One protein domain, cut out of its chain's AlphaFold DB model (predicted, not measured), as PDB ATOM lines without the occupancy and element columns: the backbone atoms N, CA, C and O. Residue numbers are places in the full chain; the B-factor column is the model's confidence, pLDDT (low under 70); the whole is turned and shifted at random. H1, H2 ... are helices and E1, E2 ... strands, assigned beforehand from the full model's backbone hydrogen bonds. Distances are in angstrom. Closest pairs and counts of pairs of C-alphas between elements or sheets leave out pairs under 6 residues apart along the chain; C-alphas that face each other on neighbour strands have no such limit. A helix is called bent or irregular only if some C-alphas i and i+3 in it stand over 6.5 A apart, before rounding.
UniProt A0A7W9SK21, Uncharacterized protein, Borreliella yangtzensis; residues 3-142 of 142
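AT A GLANCE: This is residues 3 to 142 of the 142 residues of an uncharacterized protein of Borreliella yangtzensis (UniProt A0A7W9SK21). Picture a helical body with the long helix H5 running through its middle, a small strand hairpin, E2 and E3, at one side, and H4 meeting H5 at a corner. H1, H2 and H3 cluster at one end, while H6 lies at the other end, where residues 134 to 142, of which 134 to 140 belong to H6, stick out. The 140 printed residues hold six named helices and three named strands, in the order E1 H1 H2 H3 H4 H5 E2 E3 H6; E2 and E3 form an antiparallel sheet, and the class is mostly helix. The whole is compact, with a radius of gyration of the C-alphas of 15.5 A, and spans 46 by 30 by 29 A, only just elongated.

HOW THE PARTS SIT: Start at the hairpin of E2, residues 105 to 107, and E3, residues 113 to 115, antiparallel at 163 degrees. Here N 106 and O 114 are 3.0 A apart and N 114 and O 106 are 2.8 A apart, both within hydrogen-bond range. Look next at H5, residues 67 to 85, where the closest C-alphas to E2 are those of Ala 84 and Tyr 106, 7.1 A apart. H4, residues 55 to 65, and H5 touch only at the corner, and only just, with 3 pairs of C-alphas within 8 A, the closest being Leu 63 and Ile 70 at 5.7 A. H3, residues 40 to 50, is the hub: it touches H4 at a steep tilt of 59 degrees, closest at the C-alphas of Arg 44 and Leu 56, 6.0 A. H1, residues 19 to 26, touches H3 at a shallow tilt of 21 degrees, opposite ways, closest at the C-alphas of Val 25 and Tyr 42, 6.7 A. H2, residues 30 to 37, touches H1, closest at the C-alphas of Leu 26 and Ala 33, 4.8 A, and touches H3 only at the corner. Helix packing is mostly crossed, but only just: leaving out the helices that touch only at the corner, 1 of the 3 pairs of helices that touch is at a shallow tilt. H6, residues 125 to 140, is close to H5 but not clearly touching, with the C-alphas of Phe 69 and Thr 129 closest at 8.0 A. E1, residues 9 to 11, pairs with no named strand and is apart from H5. Every O i to N i+4 pair is within hydrogen-bond range in H1, H2, H3, H4 and H6; in H5 it is 13 of 15.

IN THESE COORDINATES: Find C-alpha 67 at (38.869, 6.157, 37.082); from there H5 runs 27.5 A to C-alpha 85 at (22.754, 21.484, 53.341). It is irregular: C-alphas 68 and 71 are 8.3 A apart. H6 runs 23.0 A to C-alpha 140 at (31.066, 11.151, 20.184); H4 measures 15.5 A and H3 15.0 A.

THE WHOLE: The C-alphas of Val 110 and Ala 141, 50.0 A apart, are the two farthest apart. The printed part has no cut, and H5 to E2 is the long link, with 19 residues. Mean pLDDT of the printed part is 93.2; residues 136 to 142 are under 70.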
ATOM      1  N   ILE A   3      27.612   5.319  48.064       98.38
ATOM      2  CA  ILE A   3      28.528   5.305  46.918       98.38
ATOM      3  C   ILE A   3      28.599   3.886  46.363       98.38
ATOM      4  O   ILE A   3      29.109   2.977  47.021       98.38
ATOM      5  N   LEU A   4      28.083   3.696  45.153       97.62
ATOM      6  CA  LEU A   4      28.135   2.428  44.434       97.62
ATOM      7  C   LEU A   4      29.509   2.231  43.812       97.62
ATOM      8  O   LEU A   4      30.031   3.106  43.135       97.62
ATOM      9  N   THR A   5      30.059   1.035  43.985       96.44
ATOM     10  CA  THR A   5      31.240   0.562  43.260       96.44
ATOM     11  C   THR A   5      30.971  -0.839  42.737       96.44
ATOM     12  O   THR A   5      30.029  -1.498  43.176       96.44
ATOM     13  N   LYS A   6      31.840  -1.338  41.855       92.38
ATOM     14  CA  LYS A   6      31.718  -2.692  41.298       92.38
ATOM     15  C   LYS A   6      31.571  -3.791  42.356       92.38
ATOM     16  O   LYS A   6      30.893  -4.781  42.113       92.38
ATOM     17  N   ASN A   7      32.234  -3.632  43.500       90.94
ATOM     18  CA  ASN A   7      32.352  -4.700  44.493       90.94
ATOM     19  C   ASN A   7      31.382  -4.544  45.665       90.94
ATOM     20  O   ASN A   7      31.059  -5.532  46.316       90.94
ATOM     21  N   LYS A   8      30.983  -3.309  45.986       95.44
ATOM     22  CA  LYS A   8      30.100  -3.007  47.117       95.44
ATOM     23  C   LYS A   8      29.533  -1.593  47.044       95.44
ATOM     24  O   LYS A   8      30.074  -0.729  46.349       95.44
ATOM     25  N   THR A   9      28.528  -1.349  47.871       97.50
ATOM     26  CA  THR A   9      28.025  -0.012  48.188       97.50
ATOM     27  C   THR A   9      28.641   0.453  49.503       97.50
ATOM     28  O   THR A   9      28.548  -0.243  50.511       97.50
ATOM     29  N   TYR A  10      29.298   1.608  49.492       98.06
ATOM     30  CA  TYR A  10      29.756   2.281  50.706       98.06
ATOM     31  C   TYR A  10      28.635   3.163  51.239       98.06
ATOM     32  O   TYR A  10      27.949   3.823  50.458       98.06
ATOM     33  N   GLU A  11      28.474   3.206  52.556       97.94
ATOM     34  CA  GLU A  11      27.471   4.034  53.215       97.94
ATOM     35  C   GLU A  11      28.156   5.003  54.171       97.94
ATOM     36  O   GLU A  11      29.027   4.621  54.952       97.94
ATOM     37  N   TYR A  12      27.761   6.265  54.072       98.25
ATOM     38  CA  TYR A  12      28.325   7.369  54.826       98.25
ATOM     39  C   TYR A  12      27.190   8.145  55.497       98.25
ATOM     40  O   TYR A  12      26.275   8.587  54.783       98.25
ATOM     41  N   PRO A  13      27.227   8.339  56.830       97.38
ATOM     42  CA  PRO A  13      26.306   9.261  57.475       97.38
ATOM     43  C   PRO A  13      26.544  10.654  56.892       97.38
ATOM     44  O   PRO A  13      27.683  11.050  56.654       97.38
ATOM     45  N   LEU A  14      25.464  11.373  56.613       98.25
ATOM     46  CA  LEU A  14      25.534  12.752  56.156       98.25
ATOM     47  C   LEU A  14      24.694  13.579  57.111       98.25
ATOM     48  O   LEU A  14      23.505  13.312  57.250       98.25
ATOM     49  N   ARG A  15      25.308  14.574  57.737       97.81
ATOM     50  CA  ARG A  15      24.619  15.570  58.551       97.81
ATOM     51  C   ARG A  15      24.818  16.950  57.955       97.81
ATOM     52  O   ARG A  15      25.886  17.246  57.416       97.81
ATOM     53  N   VAL A  16      23.805  17.794  58.053       97.25
ATOM     54  CA  VAL A  16      23.930  19.203  57.665       97.25
ATOM     55  C   VAL A  16      24.630  19.995  58.760       97.25
ATOM     56  O   VAL A  16      24.616  19.626  59.935       97.25
ATOM     57  N   LEU A  17      25.238  21.108  58.370       96.62
ATOM     58  CA  LEU A  17      25.877  22.022  59.305       96.62
ATOM     59  C   LEU A  17      24.912  23.138  59.703       96.62
ATOM     60  O   LEU A  17      24.075  23.558  58.895       96.62
ATOM     61  N   PRO A  18      25.068  23.715  60.903       95.56
ATOM     62  CA  PRO A  18      24.590  25.065  61.142       95.56
ATOM     63  C   PRO A  18      25.123  26.015  60.061       95.56
ATOM     64  O   PRO A  18      26.297  25.957  59.695       95.56
ATOM     65  N   VAL A  19      24.279  26.926  59.571       93.81
ATOM     66  CA  VAL A  19      24.632  27.824  58.451       93.81
ATOM     67  C   VAL A  19      25.898  28.640  58.738       93.81
ATOM     68  O   VAL A  19      26.720  28.832  57.851       93.81
ATOM     69  N   TYR A  20      26.128  29.048  59.989       94.69
ATOM     70  CA  TYR A  20      27.344  29.784  60.345       94.69
ATOM     71  C   TYR A  20      28.629  28.943  60.215       94.69
ATOM     72  O   TYR A  20      29.690  29.506  59.958       94.69
ATOM     73  N   GLU A  21      28.573  27.614  60.387       95.81
ATOM     74  CA  GLU A  21      29.734  26.741  60.167       95.81
ATOM     75  C   GLU A  21      30.011  26.564  58.675       95.81
ATOM     76  O   GLU A  21      31.170  26.574  58.266       95.81
ATOM     77  N   TRP A  22      28.955  26.471  57.863       95.88
ATOM     78  CA  TRP A  22      29.063  26.496  56.406       95.88
ATOM     79  C   TRP A  22      29.713  27.800  55.926       95.88
ATOM     80  O   TRP A  22      30.737  27.772  55.239       95.88
ATOM     81  N   ASP A  23      29.187  28.944  56.371       95.75
ATOM     82  CA  ASP A  23      29.689  30.270  56.008       95.75
ATOM     83  C   ASP A  23      31.109  30.519  56.539       95.75
ATOM     84  O   ASP A  23      31.893  31.216  55.894       95.75
ATOM     85  N   ARG A  24      31.495  29.926  57.679       96.44
ATOM     86  CA  ARG A  24      32.874  29.994  58.195       96.44
ATOM     87  C   ARG A  24      33.877  29.396  57.208       96.44
ATOM     88  O   ARG A  24      34.989  29.908  57.095       96.44
ATOM     89  N   VAL A  25      33.504  28.318  56.522       96.81
ATOM     90  CA  VAL A  25      34.389  27.590  55.600       96.81
ATOM     91  C   VAL A  25      34.305  28.160  54.186       96.81
ATOM     92  O   VAL A  25      35.326  28.425  53.551       96.81
ATOM     93  N   LEU A  26      33.090  28.368  53.683       96.19
ATOM     94  CA  LEU A  26      32.839  28.723  52.285       96.19
ATOM     95  C   LEU A  26      32.587  30.223  52.077       96.19
ATOM     96  O   LEU A  26      32.706  30.732  50.961       96.19
ATOM     97  N   GLY A  27      32.384  30.984  53.146       93.06
ATOM     98  CA  GLY A  27      32.029  32.398  53.088       93.06
ATOM     99  C   GLY A  27      30.531  32.618  52.881       93.06
ATOM    100  O   GLY A  27      29.799  31.730  52.466       93.06
ATOM    101  N   PHE A  28      30.098  33.847  53.151       91.50
ATOM    102  CA  PHE A  28      28.685  34.236  53.164       91.50
ATOM    103  C   PHE A  28      28.024  34.285  51.771       91.50
ATOM    104  O   PHE A  28      26.807  34.166  51.643       91.50
ATOM    105  N   ASN A  29      28.805  34.494  50.705       91.69
ATOM    106  CA  ASN A  29      28.285  34.551  49.338       91.69
ATOM    107  C   ASN A  29      28.061  33.135  48.786       91.69
ATOM    108  O   ASN A  29      29.016  32.389  48.577       91.69
ATOM    109  N   GLN A  30      26.804  32.797  48.489       83.00
ATOM    110  CA  GLN A  30      26.411  31.462  48.023       83.00
ATOM    111  C   GLN A  30      26.998  31.089  46.656       83.00
ATOM    112  O   GLN A  30      27.392  29.942  46.450       83.00
ATOM    113  N   SER A  31      27.118  32.045  45.731       85.56
ATOM    114  CA  SER A  31      27.732  31.785  44.425       85.56
ATOM    115  C   SER A  31      29.202  31.402  44.588       85.56
ATOM    116  O   SER A  31      29.657  30.423  44.000       85.56
ATOM    117  N   ASP A  32      29.929  32.121  45.446       89.50
ATOM    118  CA  ASP A  32      31.334  31.826  45.747       89.50
ATOM    119  C   ASP A  32      31.482  30.501  46.505       89.50
ATOM    120  O   ASP A  32      32.445  29.765  46.282       89.50
ATOM    121  N   ALA A  33      30.522  30.171  47.374       88.88
ATOM    122  CA  ALA A  33      30.513  28.926  48.129       88.88
ATOM    123  C   ALA A  33      30.481  27.695  47.212       88.88
ATOM    124  O   ALA A  33      31.237  26.749  47.439       88.88
ATOM    125  N   ILE A  34      29.682  27.726  46.138       87.56
ATOM    126  CA  ILE A  34      29.625  26.641  45.143       87.56
ATOM    127  C   ILE A  34      30.979  26.470  44.440       87.56
ATOM    128  O   ILE A  34      31.467  25.347  44.299       87.56
ATOM    129  N   TYR A  35      31.629  27.565  44.033       90.69
ATOM    130  CA  TYR A  35      32.958  27.484  43.415       90.69
ATOM    131  C   TYR A  35      33.999  26.919  44.380       90.69
ATOM    132  O   TYR A  35      34.750  26.013  44.021       90.69
ATOM    133  N   LYS A  36      34.005  27.392  45.628       94.50
ATOM    134  CA  LYS A  36      34.920  26.905  46.662       94.50
ATOM    135  C   LYS A  36      34.703  25.435  46.987       94.50
ATOM    136  O   LYS A  36      35.682  24.729  47.206       94.50
ATOM    137  N   LEU A  37      33.465  24.942  46.970       93.44
ATOM    138  CA  LEU A  37      33.168  23.530  47.225       93.44
ATOM    139  C   LEU A  37      33.813  22.589  46.186       93.44
ATOM    140  O   LEU A  37      34.020  21.414  46.473       93.44
ATOM    141  N   ASN A  38      34.208  23.109  45.018       91.69
ATOM    142  CA  ASN A  38      34.988  22.374  44.019       91.69
ATOM    143  C   ASN A  38      36.510  22.386  44.280       91.69
ATOM    144  O   ASN A  38      37.252  21.640  43.639       91.69
ATOM    145  N   GLU A  39      37.010  23.189  45.223       95.50
ATOM    146  CA  GLU A  39      38.413  23.148  45.640       95.50
ATOM    147  C   GLU A  39      38.620  22.111  46.753       95.50
ATOM    148  O   GLU A  39      37.968  22.140  47.800       95.50
ATOM    149  N   VAL A  40      39.622  21.244  46.579       95.69
ATOM    150  CA  VAL A  40      39.909  20.113  47.485       95.69
ATOM    151  C   VAL A  40      40.038  20.533  48.952       95.69
ATOM    152  O   VAL A  40      39.589  19.804  49.833       95.69
ATOM    153  N   LYS A  41      40.630  21.701  49.237       97.06
ATOM    154  CA  LYS A  41      40.820  22.182  50.615       97.06
ATOM    155  C   LYS A  41      39.487  22.458  51.326       97.06
ATOM    156  O   LYS A  41      39.321  22.037  52.466       97.06
ATOM    157  N   TYR A  42      38.535  23.100  50.646       97.75
ATOM    158  CA  TYR A  42      37.237  23.434  51.231       97.75
ATOM    159  C   TYR A  42      36.322  22.214  51.241       97.75
ATOM    160  O   TYR A  42      35.664  21.960  52.245       97.75
ATOM    161  N   LEU A  43      36.346  21.404  50.175       97.50
ATOM    162  CA  LEU A  43      35.625  20.133  50.142       97.50
ATOM    163  C   LEU A  43      36.057  19.221  51.295       97.50
ATOM    164  O   LEU A  43      35.210  18.603  51.938       97.50
ATOM    165  N   ARG A  44      37.360  19.164  51.603       98.19
ATOM    166  CA  ARG A  44      37.888  18.410  52.748       98.19
ATOM    167  C   ARG A  44      37.319  18.910  54.063       98.19
ATOM    168  O   ARG A  44      36.880  18.091  54.860       98.19
ATOM    169  N   GLU A  45      37.324  20.218  54.298       98.25
ATOM    170  CA  GLU A  45      36.808  20.776  55.551       98.25
ATOM    171  C   GLU A  45      35.298  20.537  55.691       98.25
ATOM    172  O   GLU A  45      34.859  20.008  56.710       98.25
ATOM    173  N   ILE A  46      34.513  20.802  54.640       98.00
ATOM    174  CA  ILE A  46      33.061  20.570  54.636       98.00
ATOM    175  C   ILE A  46      32.723  19.098  54.861       98.00
ATOM    176  O   ILE A  46      31.945  18.769  55.754       98.00
ATOM    177  N   THR A  47      33.338  18.186  54.109       98.06
ATOM    178  CA  THR A  47      33.069  16.748  54.269       98.06
ATOM    179  C   THR A  47      33.575  16.193  55.600       98.06
ATOM    180  O   THR A  47      32.956  15.281  56.146       98.06
ATOM    181  N   SER A  48      34.635  16.773  56.173       98.38
ATOM    182  CA  SER A  48      35.094  16.419  57.523       98.38
ATOM    183  C   SER A  48      34.054  16.748  58.587       98.38
ATOM    184  O   SER A  48      33.887  15.984  59.536       98.38
ATOM    185  N   LEU A  49      33.348  17.869  58.420       97.81
ATOM    186  CA  LEU A  49      32.293  18.307  59.329       97.81
ATOM    187  C   LEU A  49      30.986  17.535  59.098       97.81
ATOM    188  O   LEU A  49      30.359  17.109  60.069       97.81
ATOM    189  N   MET A  50      30.585  17.332  57.841       97.94
ATOM    190  CA  MET A  50      29.293  16.737  57.468       97.94
ATOM    191  C   MET A  50      29.270  15.204  57.463       97.94
ATOM    192  O   MET A  50      28.194  14.621  57.548       97.94
ATOM    193  N   ILE A  51      30.418  14.542  57.309       98.12
ATOM    194  CA  ILE A  51      30.496  13.083  57.145       98.12
ATOM    195  C   ILE A  51      31.495  12.499  58.139       98.12
ATOM    196  O   ILE A  51      31.114  11.881  59.130       98.12
ATOM    197  N   SER A  52      32.791  12.672  57.869       97.88
ATOM    198  CA  SER A  52      33.869  12.245  58.760       97.88
ATOM    199  C   SER A  52      35.214  12.824  58.308       97.88
ATOM    200  O   SER A  52      35.422  13.019  57.107       97.88
ATOM    201  N   PRO A  53      36.188  13.014  59.218       97.81
ATOM    202  CA  PRO A  53      37.518  13.526  58.863       97.81
ATOM    203  C   PRO A  53      38.291  12.685  57.836       97.81
ATOM    204  O   PRO A  53      39.209  13.190  57.195       97.81
ATOM    205  N   LYS A  54      37.952  11.398  57.693       97.56
ATOM    206  CA  LYS A  54      38.615  10.462  56.767       97.56
ATOM    207  C   LYS A  54      37.884  10.310  55.439       97.56
ATOM    208  O   LYS A  54      38.440   9.725  54.513       97.56
ATOM    209  N   PHE A  55      36.662  10.838  55.339       98.38
ATOM    210  CA  PHE A  55      35.786  10.617  54.195       98.38
ATOM    211  C   PHE A  55      36.477  10.935  52.874       98.38
ATOM    212  O   PHE A  55      36.444  10.119  51.960       98.38
ATOM    213  N   LEU A  56      37.114  12.106  52.767       98.00
ATOM    214  CA  LEU A  56      37.657  12.524  51.482       98.00
ATOM    215  C   LEU A  56      38.792  11.599  51.023       98.00
ATOM    216  O   LEU A  56      38.853  11.266  49.847       98.00
ATOM    217  N   ASP A  57      39.645  11.119  51.929       98.19
ATOM    218  CA  ASP A  57      40.725  10.193  51.567       98.19
ATOM    219  C   ASP A  57      40.168   8.841  51.096       98.19
ATOM    220  O   ASP A  57      40.593   8.318  50.067       98.19
ATOM    221  N   GLU A  58      39.156   8.311  51.786       98.00
ATOM    222  CA  GLU A  58      38.444   7.099  51.362       98.00
ATOM    223  C   GLU A  58      37.738   7.290  50.014       98.00
ATOM    224  O   GLU A  58      37.779   6.412  49.150       98.00
ATOM    225  N   PHE A  59      37.138   8.462  49.800       98.19
ATOM    226  CA  PHE A  59      36.509   8.824  48.539       98.19
ATOM    227  C   PHE A  59      37.525   8.831  47.394       98.19
ATOM    228  O   PHE A  59      37.257   8.253  46.345       98.19
ATOM    229  N   TYR A  60      38.723   9.391  47.589       97.75
ATOM    230  CA  TYR A  60      39.777   9.349  46.570       97.75
ATOM    231  C   TYR A  60      40.272   7.927  46.278       97.75
ATOM    232  O   TYR A  60      40.538   7.623  45.116       97.75
ATOM    233  N   VAL A  61      40.305   7.026  47.266       97.81
ATOM    234  CA  VAL A  61      40.576   5.596  47.019       97.81
ATOM    235  C   VAL A  61      39.496   4.976  46.123       97.81
ATOM    236  O   VAL A  61      39.813   4.209  45.211       97.81
ATOM    237  N   ILE A  62      38.222   5.330  46.329       97.62
ATOM    238  CA  ILE A  62      37.125   4.898  45.449       97.62
ATOM    239  C   ILE A  62      37.318   5.454  44.031       97.62
ATOM    240  O   ILE A  62      37.185   4.699  43.065       97.62
ATOM    241  N   LEU A  63      37.665   6.737  43.892       97.12
ATOM    242  CA  LEU A  63      37.927   7.363  42.593       97.12
ATOM    243  C   LEU A  63      39.077   6.677  41.846       97.12
ATOM    244  O   LEU A  63      38.952   6.392  40.655       97.12
ATOM    245  N   ASP A  64      40.175   6.369  42.539       96.88
ATOM    246  CA  ASP A  64      41.335   5.694  41.954       96.88
ATOM    247  C   ASP A  64      41.009   4.287  41.444       96.88
ATOM    248  O   ASP A  64      41.575   3.856  40.438       96.88
ATOM    249  N   ALA A  65      40.069   3.591  42.086       95.75
ATOM    250  CA  ALA A  65      39.592   2.284  41.646       95.75
ATOM    251  C   ALA A  65      38.551   2.352  40.507       95.75
ATOM    252  O   ALA A  65      38.292   1.336  39.864       95.75
ATOM    253  N   ASN A  66      37.953   3.520  40.245       94.50
ATOM    254  CA  ASN A  66      36.857   3.703  39.281       94.50
ATOM    255  C   ASN A  66      37.124   4.888  38.333       94.50
ATOM    256  O   ASN A  66      36.240   5.711  38.079       94.50
ATOM    257  N   ARG A  67      38.360   4.979  37.812       94.69
ATOM    258  CA  ARG A  67      38.869   6.157  37.082       94.69
ATOM    259  C   ARG A  67      38.004   6.621  35.912       94.69
ATOM    260  O   ARG A  67      37.896   7.821  35.681       94.69
ATOM    261  N   GLU A  68      37.386   5.679  35.205       94.69
ATOM    262  CA  GLU A  68      36.518   5.936  34.049       94.69
ATOM    263  C   GLU A  68      35.317   6.832  34.389       94.69
ATOM    264  O   GLU A  68      34.893   7.634  33.564       94.69
ATOM    265  N   PHE A  69      34.808   6.759  35.622       96.00
ATOM    266  CA  PHE A  69      33.587   7.457  36.032       96.00
ATOM    267  C   PHE A  69      33.840   8.593  37.032       96.00
ATOM    268  O   PHE A  69      32.914   9.028  37.716       96.00
ATOM    269  N   ILE A  70      35.084   9.087  37.145       95.75
ATOM    270  CA  ILE A  70      35.485  10.078  38.163       95.75
ATOM    271  C   ILE A  70      34.600  11.328  38.172       95.75
ATOM    272  O   ILE A  70      34.282  11.816  39.257       95.75
ATOM    273  N   SER A  71      34.227  11.860  37.003       95.12
ATOM    274  CA  SER A  71      33.359  13.043  36.914       95.12
ATOM    275  C   SER A  71      32.020  12.789  37.600       95.12
ATOM    276  O   SER A  71      31.657  13.520  38.511       95.12
ATOM    277  N   TYR A  72      31.360  11.674  37.278       96.06
ATOM    278  CA  TYR A  72      30.074  11.302  37.867       96.06
ATOM    279  C   TYR A  72      30.132  11.170  39.391       96.06
ATOM    280  O   TYR A  72      29.215  11.614  40.073       96.06
ATOM    281  N   TYR A  73      31.208  10.609  39.950       97.56
ATOM    282  CA  TYR A  73      31.364  10.568  41.407       97.56
ATOM    283  C   TYR A  73      31.511  11.968  42.014       97.56
ATOM    284  O   TYR A  73      30.876  12.269  43.024       97.56
ATOM    285  N   LYS A  74      32.372  12.812  41.433       96.81
ATOM    286  CA  LYS A  74      32.673  14.149  41.965       96.81
ATOM    287  C   LYS A  74      31.473  15.085  41.871       96.81
ATOM    288  O   LYS A  74      31.131  15.719  42.866       96.81
ATOM    289  N   ASP A  75      30.827  15.125  40.713       94.94
ATOM    290  CA  ASP A  75      29.716  16.035  40.441       94.94
ATOM    291  C   ASP A  75      28.532  15.724  41.366       94.94
ATOM    292  O   ASP A  75      27.996  16.620  42.021       94.94
ATOM    293  N   TYR A  76      28.184  14.439  41.514       96.44
ATOM    294  CA  TYR A  76      27.113  14.032  42.425       96.44
ATOM    295  C   TYR A  76      27.472  14.248  43.897       96.44
ATOM    296  O   TYR A  76      26.593  14.630  44.667       96.44
ATOM    297  N   LEU A  77      28.729  14.041  44.313       97.50
ATOM    298  CA  LEU A  77      29.145  14.333  45.689       97.50
ATOM    299  C   LEU A  77      28.884  15.804  46.039       97.50
ATOM    300  O   LEU A  77      28.262  16.093  47.060       97.50
ATOM    301  N   VAL A  78      29.337  16.724  45.183       96.12
ATOM    302  CA  VAL A  78      29.159  18.169  45.387       96.12
ATOM    303  C   VAL A  78      27.673  18.531  45.396       96.12
ATOM    304  O   VAL A  78      27.221  19.234  46.303       96.12
ATOM    305  N   ALA A  79      26.897  18.005  44.444       95.75
ATOM    306  CA  ALA A  79      25.462  18.261  44.356       95.75
ATOM    307  C   ALA A  79      24.697  17.751  45.589       95.75
ATOM    308  O   ALA A  79      23.863  18.471  46.137       95.75
ATOM    309  N   ILE A  80      25.004  16.547  46.081       97.19
ATOM    310  CA  ILE A  80      24.367  15.966  47.273       97.19
ATOM    311  C   ILE A  80      24.707  16.763  48.530       97.19
ATOM    312  O   ILE A  80      23.807  17.069  49.307       97.19
ATOM    313  N   ILE A  81      25.976  17.138  48.723       97.00
ATOM    314  CA  ILE A  81      26.395  17.966  49.865       97.00
ATOM    315  C   ILE A  81      25.608  19.276  49.885       97.00
ATOM    316  O   ILE A  81      25.018  19.634  50.905       97.00
ATOM    317  N   TYR A  82      25.573  19.972  48.748       95.50
ATOM    318  CA  TYR A  82      24.914  21.266  48.643       95.50
ATOM    319  C   TYR A  82      23.396  21.153  48.845       95.50
ATOM    320  O   TYR A  82      22.805  21.885  49.638       95.50
ATOM    321  N   THR A  83      22.750  20.210  48.161       95.69
ATOM    322  CA  THR A  83      21.289  20.060  48.224       95.69
ATOM    323  C   THR A  83      20.793  19.538  49.570       95.69
ATOM    324  O   THR A  83      19.711  19.936  50.002       95.69
ATOM    325  N   ALA A  84      21.576  18.709  50.267       96.38
ATOM    326  CA  ALA A  84      21.289  18.333  51.648       96.38
ATOM    327  C   ALA A  84      21.408  19.549  52.578       96.38
ATOM    328  O   ALA A  84      20.465  19.839  53.312       96.38
ATOM    329  N   GLN A  85      22.510  20.310  52.492       96.00
ATOM    330  CA  GLN A  85      22.754  21.484  53.341       96.00
ATOM    331  C   GLN A  85      21.605  22.502  53.298       96.00
ATOM    332  O   GLN A  85      21.244  23.070  54.328       96.00
ATOM    333  N   PHE A  86      21.029  22.730  52.117       93.81
ATOM    334  CA  PHE A  86      19.956  23.709  51.919       93.81
ATOM    335  C   PHE A  86      18.555  23.096  51.848       93.81
ATOM    336  O   PHE A  86      17.598  23.801  51.530       93.81
ATOM    337  N   ASN A  87      18.411  21.803  52.156       93.50
ATOM    338  CA  ASN A  87      17.142  21.075  52.100       93.50
ATOM    339  C   ASN A  87      16.405  21.229  50.746       93.50
ATOM    340  O   ASN A  87      15.185  21.399  50.675       93.50
ATOM    341  N   THR A  88      17.157  21.186  49.646       94.62
ATOM    342  CA  THR A  88      16.632  21.331  48.279       94.62
ATOM    343  C   THR A  88      16.636  20.029  47.486       94.62
ATOM    344  O   THR A  88      16.073  19.995  46.395       94.62
ATOM    345  N   PHE A  89      17.174  18.933  48.037       95.56
ATOM    346  CA  PHE A  89      17.251  17.631  47.355       95.56
ATOM    347  C   PHE A  89      15.892  17.151  46.819       95.56
ATOM    348  O   PHE A  89      15.784  16.608  45.723       95.56
ATOM    349  N   GLN A  90      14.812  17.416  47.555       91.94
ATOM    350  CA  GLN A  90      13.453  17.066  47.142       91.94
ATOM    351  C   GLN A  90      12.997  17.731  45.832       91.94
ATOM    352  O   GLN A  90      12.121  17.184  45.164       91.94
ATOM    353  N   ALA A  91      13.570  18.878  45.465       91.94
ATOM    354  CA  ALA A  91      13.232  19.610  44.249       91.94
ATOM    355  C   ALA A  91      14.070  19.172  43.034       91.94
ATOM    356  O   ALA A  91      13.695  19.479  41.903       91.94
ATOM    357  N   ASP A  92      15.168  18.445  43.250       92.06
ATOM    358  CA  ASP A  92      16.062  17.988  42.188       92.06
ATOM    359  C   ASP A  92      15.692  16.562  41.752       92.06
ATOM    360  O   ASP A  92      15.947  15.575  42.444       92.06
ATOM    361  N   ASN A  93      15.031  16.449  40.599       92.56
ATOM    362  CA  ASN A  93      14.632  15.149  40.055       92.56
ATOM    363  C   ASN A  93      15.785  14.409  39.371       92.56
ATOM    364  O   ASN A  93      15.701  13.189  39.215       92.56
ATOM    365  N   ASP A  94      16.845  15.108  38.963       92.38
ATOM    366  CA  ASP A  94      17.999  14.471  38.337       92.38
ATOM    367  C   ASP A  94      18.807  13.697  39.380       92.38
ATOM    368  O   ASP A  94      19.184  12.553  39.126       92.38
ATOM    369  N   LEU A  95      18.939  14.230  40.600       94.56
ATOM    370  CA  LEU A  95      19.563  13.522  41.728       94.56
ATOM    371  C   LEU A  95      18.777  12.295  42.224       94.56
ATOM    372  O   LEU A  95      19.309  11.482  42.988       94.56
ATOM    373  N   LYS A  96      17.526  12.130  41.779       95.31
ATOM    374  CA  LYS A  96      16.693  10.953  42.075       95.31
ATOM    375  C   LYS A  96      16.785   9.862  41.008       95.31
ATOM    376  O   LYS A  96      16.139   8.821  41.132       95.31
ATOM    377  N   LYS A  97      17.574  10.064  39.952       95.88
ATOM    378  CA  LYS A  97      17.866   9.016  38.966       95.88
ATOM    379  C   LYS A  97      18.944   8.060  39.505       95.88
ATOM    380  O   LYS A  97      19.724   8.448  40.376       95.88
ATOM    381  N   PRO A  98      19.016   6.815  38.997       97.00
ATOM    382  CA  PRO A  98      20.105   5.902  39.329       97.00
ATOM    383  C   PRO A  98      21.476   6.518  39.031       97.00
ATOM    384  O   PRO A  98      21.747   6.928  37.903       97.00
ATOM    385  N   ALA A  99      22.336   6.573  40.047       97.06
ATOM    386  CA  ALA A  99      23.637   7.226  39.982       97.06
ATOM    387  C   ALA A  99      24.669   6.521  40.871       97.06
ATOM    388  O   ALA A  99      24.321   5.745  41.759       97.06
ATOM    389  N   LEU A 100      25.953   6.805  40.637       98.00
ATOM    390  CA  LEU A 100      27.059   6.208  41.395       98.00
ATOM    391  C   LEU A 100      27.183   6.765  42.821       98.00
ATOM    392  O   LEU A 100      27.706   6.085  43.700       98.00
ATOM    393  N   VAL A 101      26.676   7.975  43.065       98.19
ATOM    394  CA  VAL A 101      26.544   8.575  44.397       98.19
ATOM    395  C   VAL A 101      25.102   9.044  44.546       98.19
ATOM    396  O   VAL A 101      24.574   9.705  43.658       98.19
ATOM    397  N   PHE A 102      24.448   8.671  45.641       98.06
ATOM    398  CA  PHE A 102      23.027   8.953  45.869       98.06
ATOM    399  C   PHE A 102      22.725   9.090  47.364       98.06
ATOM    400  O   PHE A 102      23.542   8.746  48.227       98.06
ATOM    401  N   LEU A 103      21.555   9.632  47.693       98.19
ATOM    402  CA  LEU A 103      21.200  10.033  49.048       98.19
ATOM    403  C   LEU A 103      19.905   9.354  49.495       98.19
ATOM    404  O   LEU A 103      18.827   9.784  49.125       98.19
ATOM    405  N   SER A 104      19.996   8.323  50.335       97.19
ATOM    406  CA  SER A 104      18.807   7.729  50.967       97.19
ATOM    407  C   SER A 104      18.263   8.578  52.115       97.19
ATOM    408  O   SER A 104      17.058   8.628  52.327       97.19
ATOM    409  N   GLU A 105      19.157   9.219  52.866       97.50
ATOM    410  CA  GLU A 105      18.824  10.014  54.045       97.50
ATOM    411  C   GLU A 105      19.972  10.948  54.447       97.50
ATOM    412  O   GLU A 105      21.133  10.715  54.068       97.50
ATOM    413  N   TYR A 106      19.644  11.965  55.245       97.94
ATOM    414  CA  TYR A 106      20.595  12.801  55.978       97.94
ATOM    415  C   TYR A 106      20.019  13.252  57.331       97.94
ATOM    416  O   TYR A 106      18.804  13.307  57.509       97.94
ATOM    417  N   GLU A 107      20.891  13.599  58.275       97.88
ATOM    418  CA  GLU A 107      20.545  14.190  59.572       97.88
ATOM    419  C   GLU A 107      20.486  15.723  59.455       97.88
ATOM    420  O   GLU A 107      21.425  16.364  58.968       97.88
ATOM    421  N   ASN A 108      19.371  16.327  59.862       95.19
ATOM    422  CA  ASN A 108      19.174  17.772  59.818       95.19
ATOM    423  C   ASN A 108      19.860  18.485  61.009       95.19
ATOM    424  O   ASN A 108      20.488  17.874  61.869       95.19
ATOM    425  N   ASN A 109      19.740  19.812  61.080       89.25
ATOM    426  CA  ASN A 109      20.406  20.631  62.099       89.25
ATOM    427  C   ASN A 109      19.813  20.510  63.519       89.25
ATOM    428  O   ASN A 109      20.362  21.108  64.445       89.25
ATOM    429  N   VAL A 110      18.707  19.783  63.690       91.31
ATOM    430  CA  VAL A 110      18.084  19.496  64.991       91.31
ATOM    431  C   VAL A 110      18.204  18.021  65.394       91.31
ATOM    432  O   VAL A 110      17.736  17.656  66.467       91.31
ATOM    433  N   GLY A 111      18.880  17.198  64.582       91.69
ATOM    434  CA  GLY A 111      19.132  15.780  64.853       91.69
ATOM    435  C   GLY A 111      18.070  14.815  64.315       91.69
ATOM    436  O   GLY A 111      18.133  13.624  64.613       91.69
ATOM    437  N   ASP A 112      17.101  15.294  63.526       96.06
ATOM    438  CA  ASP A 112      16.127  14.416  62.869       96.06
ATOM    439  C   ASP A 112      16.659  13.909  61.528       96.06
ATOM    440  O   ASP A 112      17.378  14.610  60.810       96.06
ATOM    441  N   PHE A 113      16.226  12.713  61.134       96.69
ATOM    442  CA  PHE A 113      16.567  12.128  59.842       96.69
ATOM    443  C   PHE A 113      15.520  12.469  58.782       96.69
ATOM    444  O   PHE A 113      14.338  12.153  58.919       96.69
ATOM    445  N   VAL A 114      15.975  13.074  57.688       96.44
ATOM    446  CA  VAL A 114      15.192  13.270  56.466       96.44
ATOM    447  C   VAL A 114      15.493  12.108  55.530       96.44
ATOM    448  O   VAL A 114      16.642  11.924  55.133       96.44
ATOM    449  N   THR A 115      14.471  11.330  55.175       96.44
ATOM    450  CA  THR A 115      14.593  10.110  54.363       96.44
ATOM    451  C   THR A 115      13.894  10.260  53.011       96.44
ATOM    452  O   THR A 115      12.954  11.043  52.858       96.44
ATOM    453  N   TYR A 116      14.355   9.505  52.012       95.31
ATOM    454  CA  TYR A 116      13.824   9.549  50.654       95.31
ATOM    455  C   TYR A 116      13.528   8.151  50.108       95.31
ATOM    456  O   TYR A 116      14.405   7.291  50.050       95.31
ATOM    457  N   ASP A 117      12.301   7.963  49.625       94.38
ATOM    458  CA  ASP A 117      11.822   6.702  49.056       94.38
ATOM    459  C   ASP A 117      11.809   6.761  47.518       94.38
ATOM    460  O   ASP A 117      10.790   7.031  46.883       94.38
ATOM    461  N   TYR A 118      12.989   6.620  46.909       95.81
ATOM    462  CA  TYR A 118      13.156   6.612  45.443       95.81
ATOM    463  C   TYR A 118      14.153   5.562  44.931       95.81
ATOM    464  O   TYR A 118      14.277   5.349  43.722       95.81
ATOM    465  N   ILE A 119      14.888   4.920  45.839       96.44
ATOM    466  CA  ILE A 119      15.934   3.953  45.510       96.44
ATOM    467  C   ILE A 119      15.274   2.603  45.226       96.44
ATOM    468  O   ILE A 119      14.488   2.104  46.024       96.44
ATOM    469  N   ASN A 120      15.609   2.005  44.087       95.88
ATOM    470  CA  ASN A 120      15.090   0.713  43.636       95.88
ATOM    471  C   ASN A 120      16.214  -0.143  43.023       95.88
ATOM    472  O   ASN A 120      17.374   0.267  43.000       95.88
ATOM    473  N   ASP A 121      15.868  -1.300  42.460       94.75
ATOM    474  CA  ASP A 121      16.817  -2.265  41.878       94.75
ATOM    475  C   ASP A 121      17.651  -1.732  40.696       94.75
ATOM    476  O   ASP A 121      18.534  -2.433  40.190       94.75
ATOM    477  N   ASN A 122      17.369  -0.528  40.190       96.19
ATOM    478  CA  ASN A 122      18.185   0.118  39.160       96.19
ATOM    479  C   ASN A 122      19.410   0.842  39.733       96.19
ATOM    480  O   ASN A 122      20.311   1.178  38.970       96.19
ATOM    481  N   PHE A 123      19.481   1.030  41.054       96.19
ATOM    482  CA  PHE A 123      20.662   1.531  41.765       96.19
ATOM    483  C   PHE A 123      21.691   0.406  41.947       96.19
ATOM    484  O   PHE A 123      22.079   0.044  43.055       96.19
ATOM    485  N   ASP A 124      22.118  -0.151  40.819       96.69
ATOM    486  CA  ASP A 124      23.130  -1.194  40.701       96.69
ATOM    487  C   ASP A 124      24.294  -0.679  39.852       96.69
ATOM    488  O   ASP A 124      24.094  -0.003  38.840       96.69
ATOM    489  N   TYR A 125      25.523  -1.012  40.245       96.56
ATOM    490  CA  TYR A 125      26.719  -0.497  39.584       96.56
ATOM    491  C   TYR A 125      26.770  -0.855  38.090       96.56
ATOM    492  O   TYR A 125      27.070   0.008  37.262       96.56
ATOM    493  N   ALA A 126      26.473  -2.105  37.720       96.00
ATOM    494  CA  ALA A 126      26.553  -2.542  36.328       96.00
ATOM    495  C   ALA A 126      25.489  -1.850  35.467       96.00
ATOM    496  O   ALA A 126      25.789  -1.383  34.368       96.00
ATOM    497  N   LYS A 127      24.264  -1.714  35.990       96.62
ATOM    498  CA  LYS A 127      23.188  -0.987  35.301       96.62
ATOM    499  C   LYS A 127      23.531   0.489  35.101       96.62
ATOM    500  O   LYS A 127      23.448   0.981  33.978       96.62
ATOM    501  N   VAL A 128      23.961   1.178  36.163       96.69
ATOM    502  CA  VAL A 128      24.296   2.610  36.111       96.69
ATOM    503  C   VAL A 128      25.438   2.857  35.125       96.69
ATOM    504  O   VAL A 128      25.298   3.669  34.215       96.69
ATOM    505  N   THR A 129      26.548   2.127  35.246       95.88
ATOM    506  CA  THR A 129      27.709   2.299  34.352       95.88
ATOM    507  C   THR A 129      27.399   1.969  32.892       95.88
ATOM    508  O   THR A 129      27.882   2.668  31.998       95.88
ATOM    509  N   SER A 130      26.538   0.982  32.621       94.62
ATOM    510  CA  SER A 130      26.055   0.710  31.261       94.62
ATOM    511  C   SER A 130      25.310   1.912  30.675       94.62
ATOM    512  O   SER A 130      25.546   2.269  29.527       94.62
ATOM    513  N   SER A 131      24.444   2.574  31.447       92.50
ATOM    514  CA  SER A 131      23.736   3.772  30.975       92.50
ATOM    515  C   SER A 131      24.678   4.956  30.733       92.50
ATOM    516  O   SER A 131      24.520   5.679  29.751       92.50
ATOM    517  N   LEU A 132      25.687   5.147  31.590       91.25
ATOM    518  CA  LEU A 132      26.674   6.225  31.441       91.25
ATOM    519  C   LEU A 132      27.542   6.046  30.184       91.25
ATOM    520  O   LEU A 132      27.767   7.000  29.437       91.25
ATOM    521  N   THR A 133      27.988   4.818  29.917       87.75
ATOM    522  CA  THR A 133      28.816   4.491  28.743       87.75
ATOM    523  C   THR A 133      28.026   4.584  27.436       87.75
ATOM    524  O   THR A 133      28.527   5.158  26.462       87.75
ATOM    525  N   SER A 134      26.767   4.133  27.409       79.31
ATOM    526  CA  SER A 134      25.884   4.317  26.248       79.31
ATOM    527  C   SER A 134      25.711   5.798  25.889       79.31
ATOM    528  O   SER A 134      25.931   6.174  24.738       79.31
ATOM    529  N   ASN A 135      25.449   6.656  26.879       70.31
ATOM    530  CA  ASN A 135      25.298   8.098  26.658       70.31
ATOM    531  C   ASN A 135      26.593   8.766  26.160       70.31
ATOM    532  O   ASN A 135      26.546   9.684  25.343       70.31
ATOM    533  N   SER A 136      27.760   8.303  26.623       63.59
ATOM    534  CA  SER A 136      29.049   8.825  26.150       63.59
ATOM    535  C   SER A 136      29.318   8.496  24.679       63.59
ATOM    536  O   SER A 136      29.880   9.315  23.956       63.59
ATOM    537  N   THR A 137      28.855   7.335  24.205       64.50
ATOM    538  CA  THR A 137      29.067   6.889  22.821       64.50
ATOM    539  C   THR A 137      28.207   7.693  21.838       64.50
ATOM    540  O   THR A 137      28.667   8.035  20.751       64.50
ATOM    541  N   GLU A 138      26.986   8.070  22.232       58.53
ATOM    542  CA  GLU A 138      26.103   8.925  21.422       58.53
ATOM    543  C   GLU A 138      26.624  10.361  21.257       58.53
ATOM    544  O   GLU A 138      26.390  10.985  20.222       58.53
ATOM    545  N   LEU A 139      27.344  10.890  22.252       53.59
ATOM    546  CA  LEU A 139      27.939  12.231  22.203       53.59
ATOM    547  C   LEU A 139      29.165  12.317  21.281       53.59
ATOM    548  O   LEU A 139      29.440  13.388  20.756       53.59
ATOM    549  N   VAL A 140      29.885  11.210  21.073       54.41
ATOM    550  CA  VAL A 140      31.066  11.151  20.184       54.41
ATOM    551  C   VAL A 140      30.672  10.896  18.722       54.41
ATOM    552  O   VAL A 140      31.449  11.167  17.811       54.41
ATOM    553  N   ALA A 141      29.462  10.384  18.478       49.72
ATOM    554  CA  ALA A 141      28.950  10.082  17.141       49.72
ATOM    555  C   ALA A 141      28.263  11.275  16.433       49.72
ATOM    556  O   ALA A 141      27.776  11.106  15.313       49.72
ATOM    557  N   LYS A 142      28.199  12.452  17.069       42.44
ATOM    558  CA  LYS A 142      27.650  13.706  16.520       42.44
ATOM    559  C   LYS A 142      28.755  14.722  16.268       42.44
ATOM    560  O   LYS A 142      28.601  15.481  15.287       42.44
TER     561      LYS A 142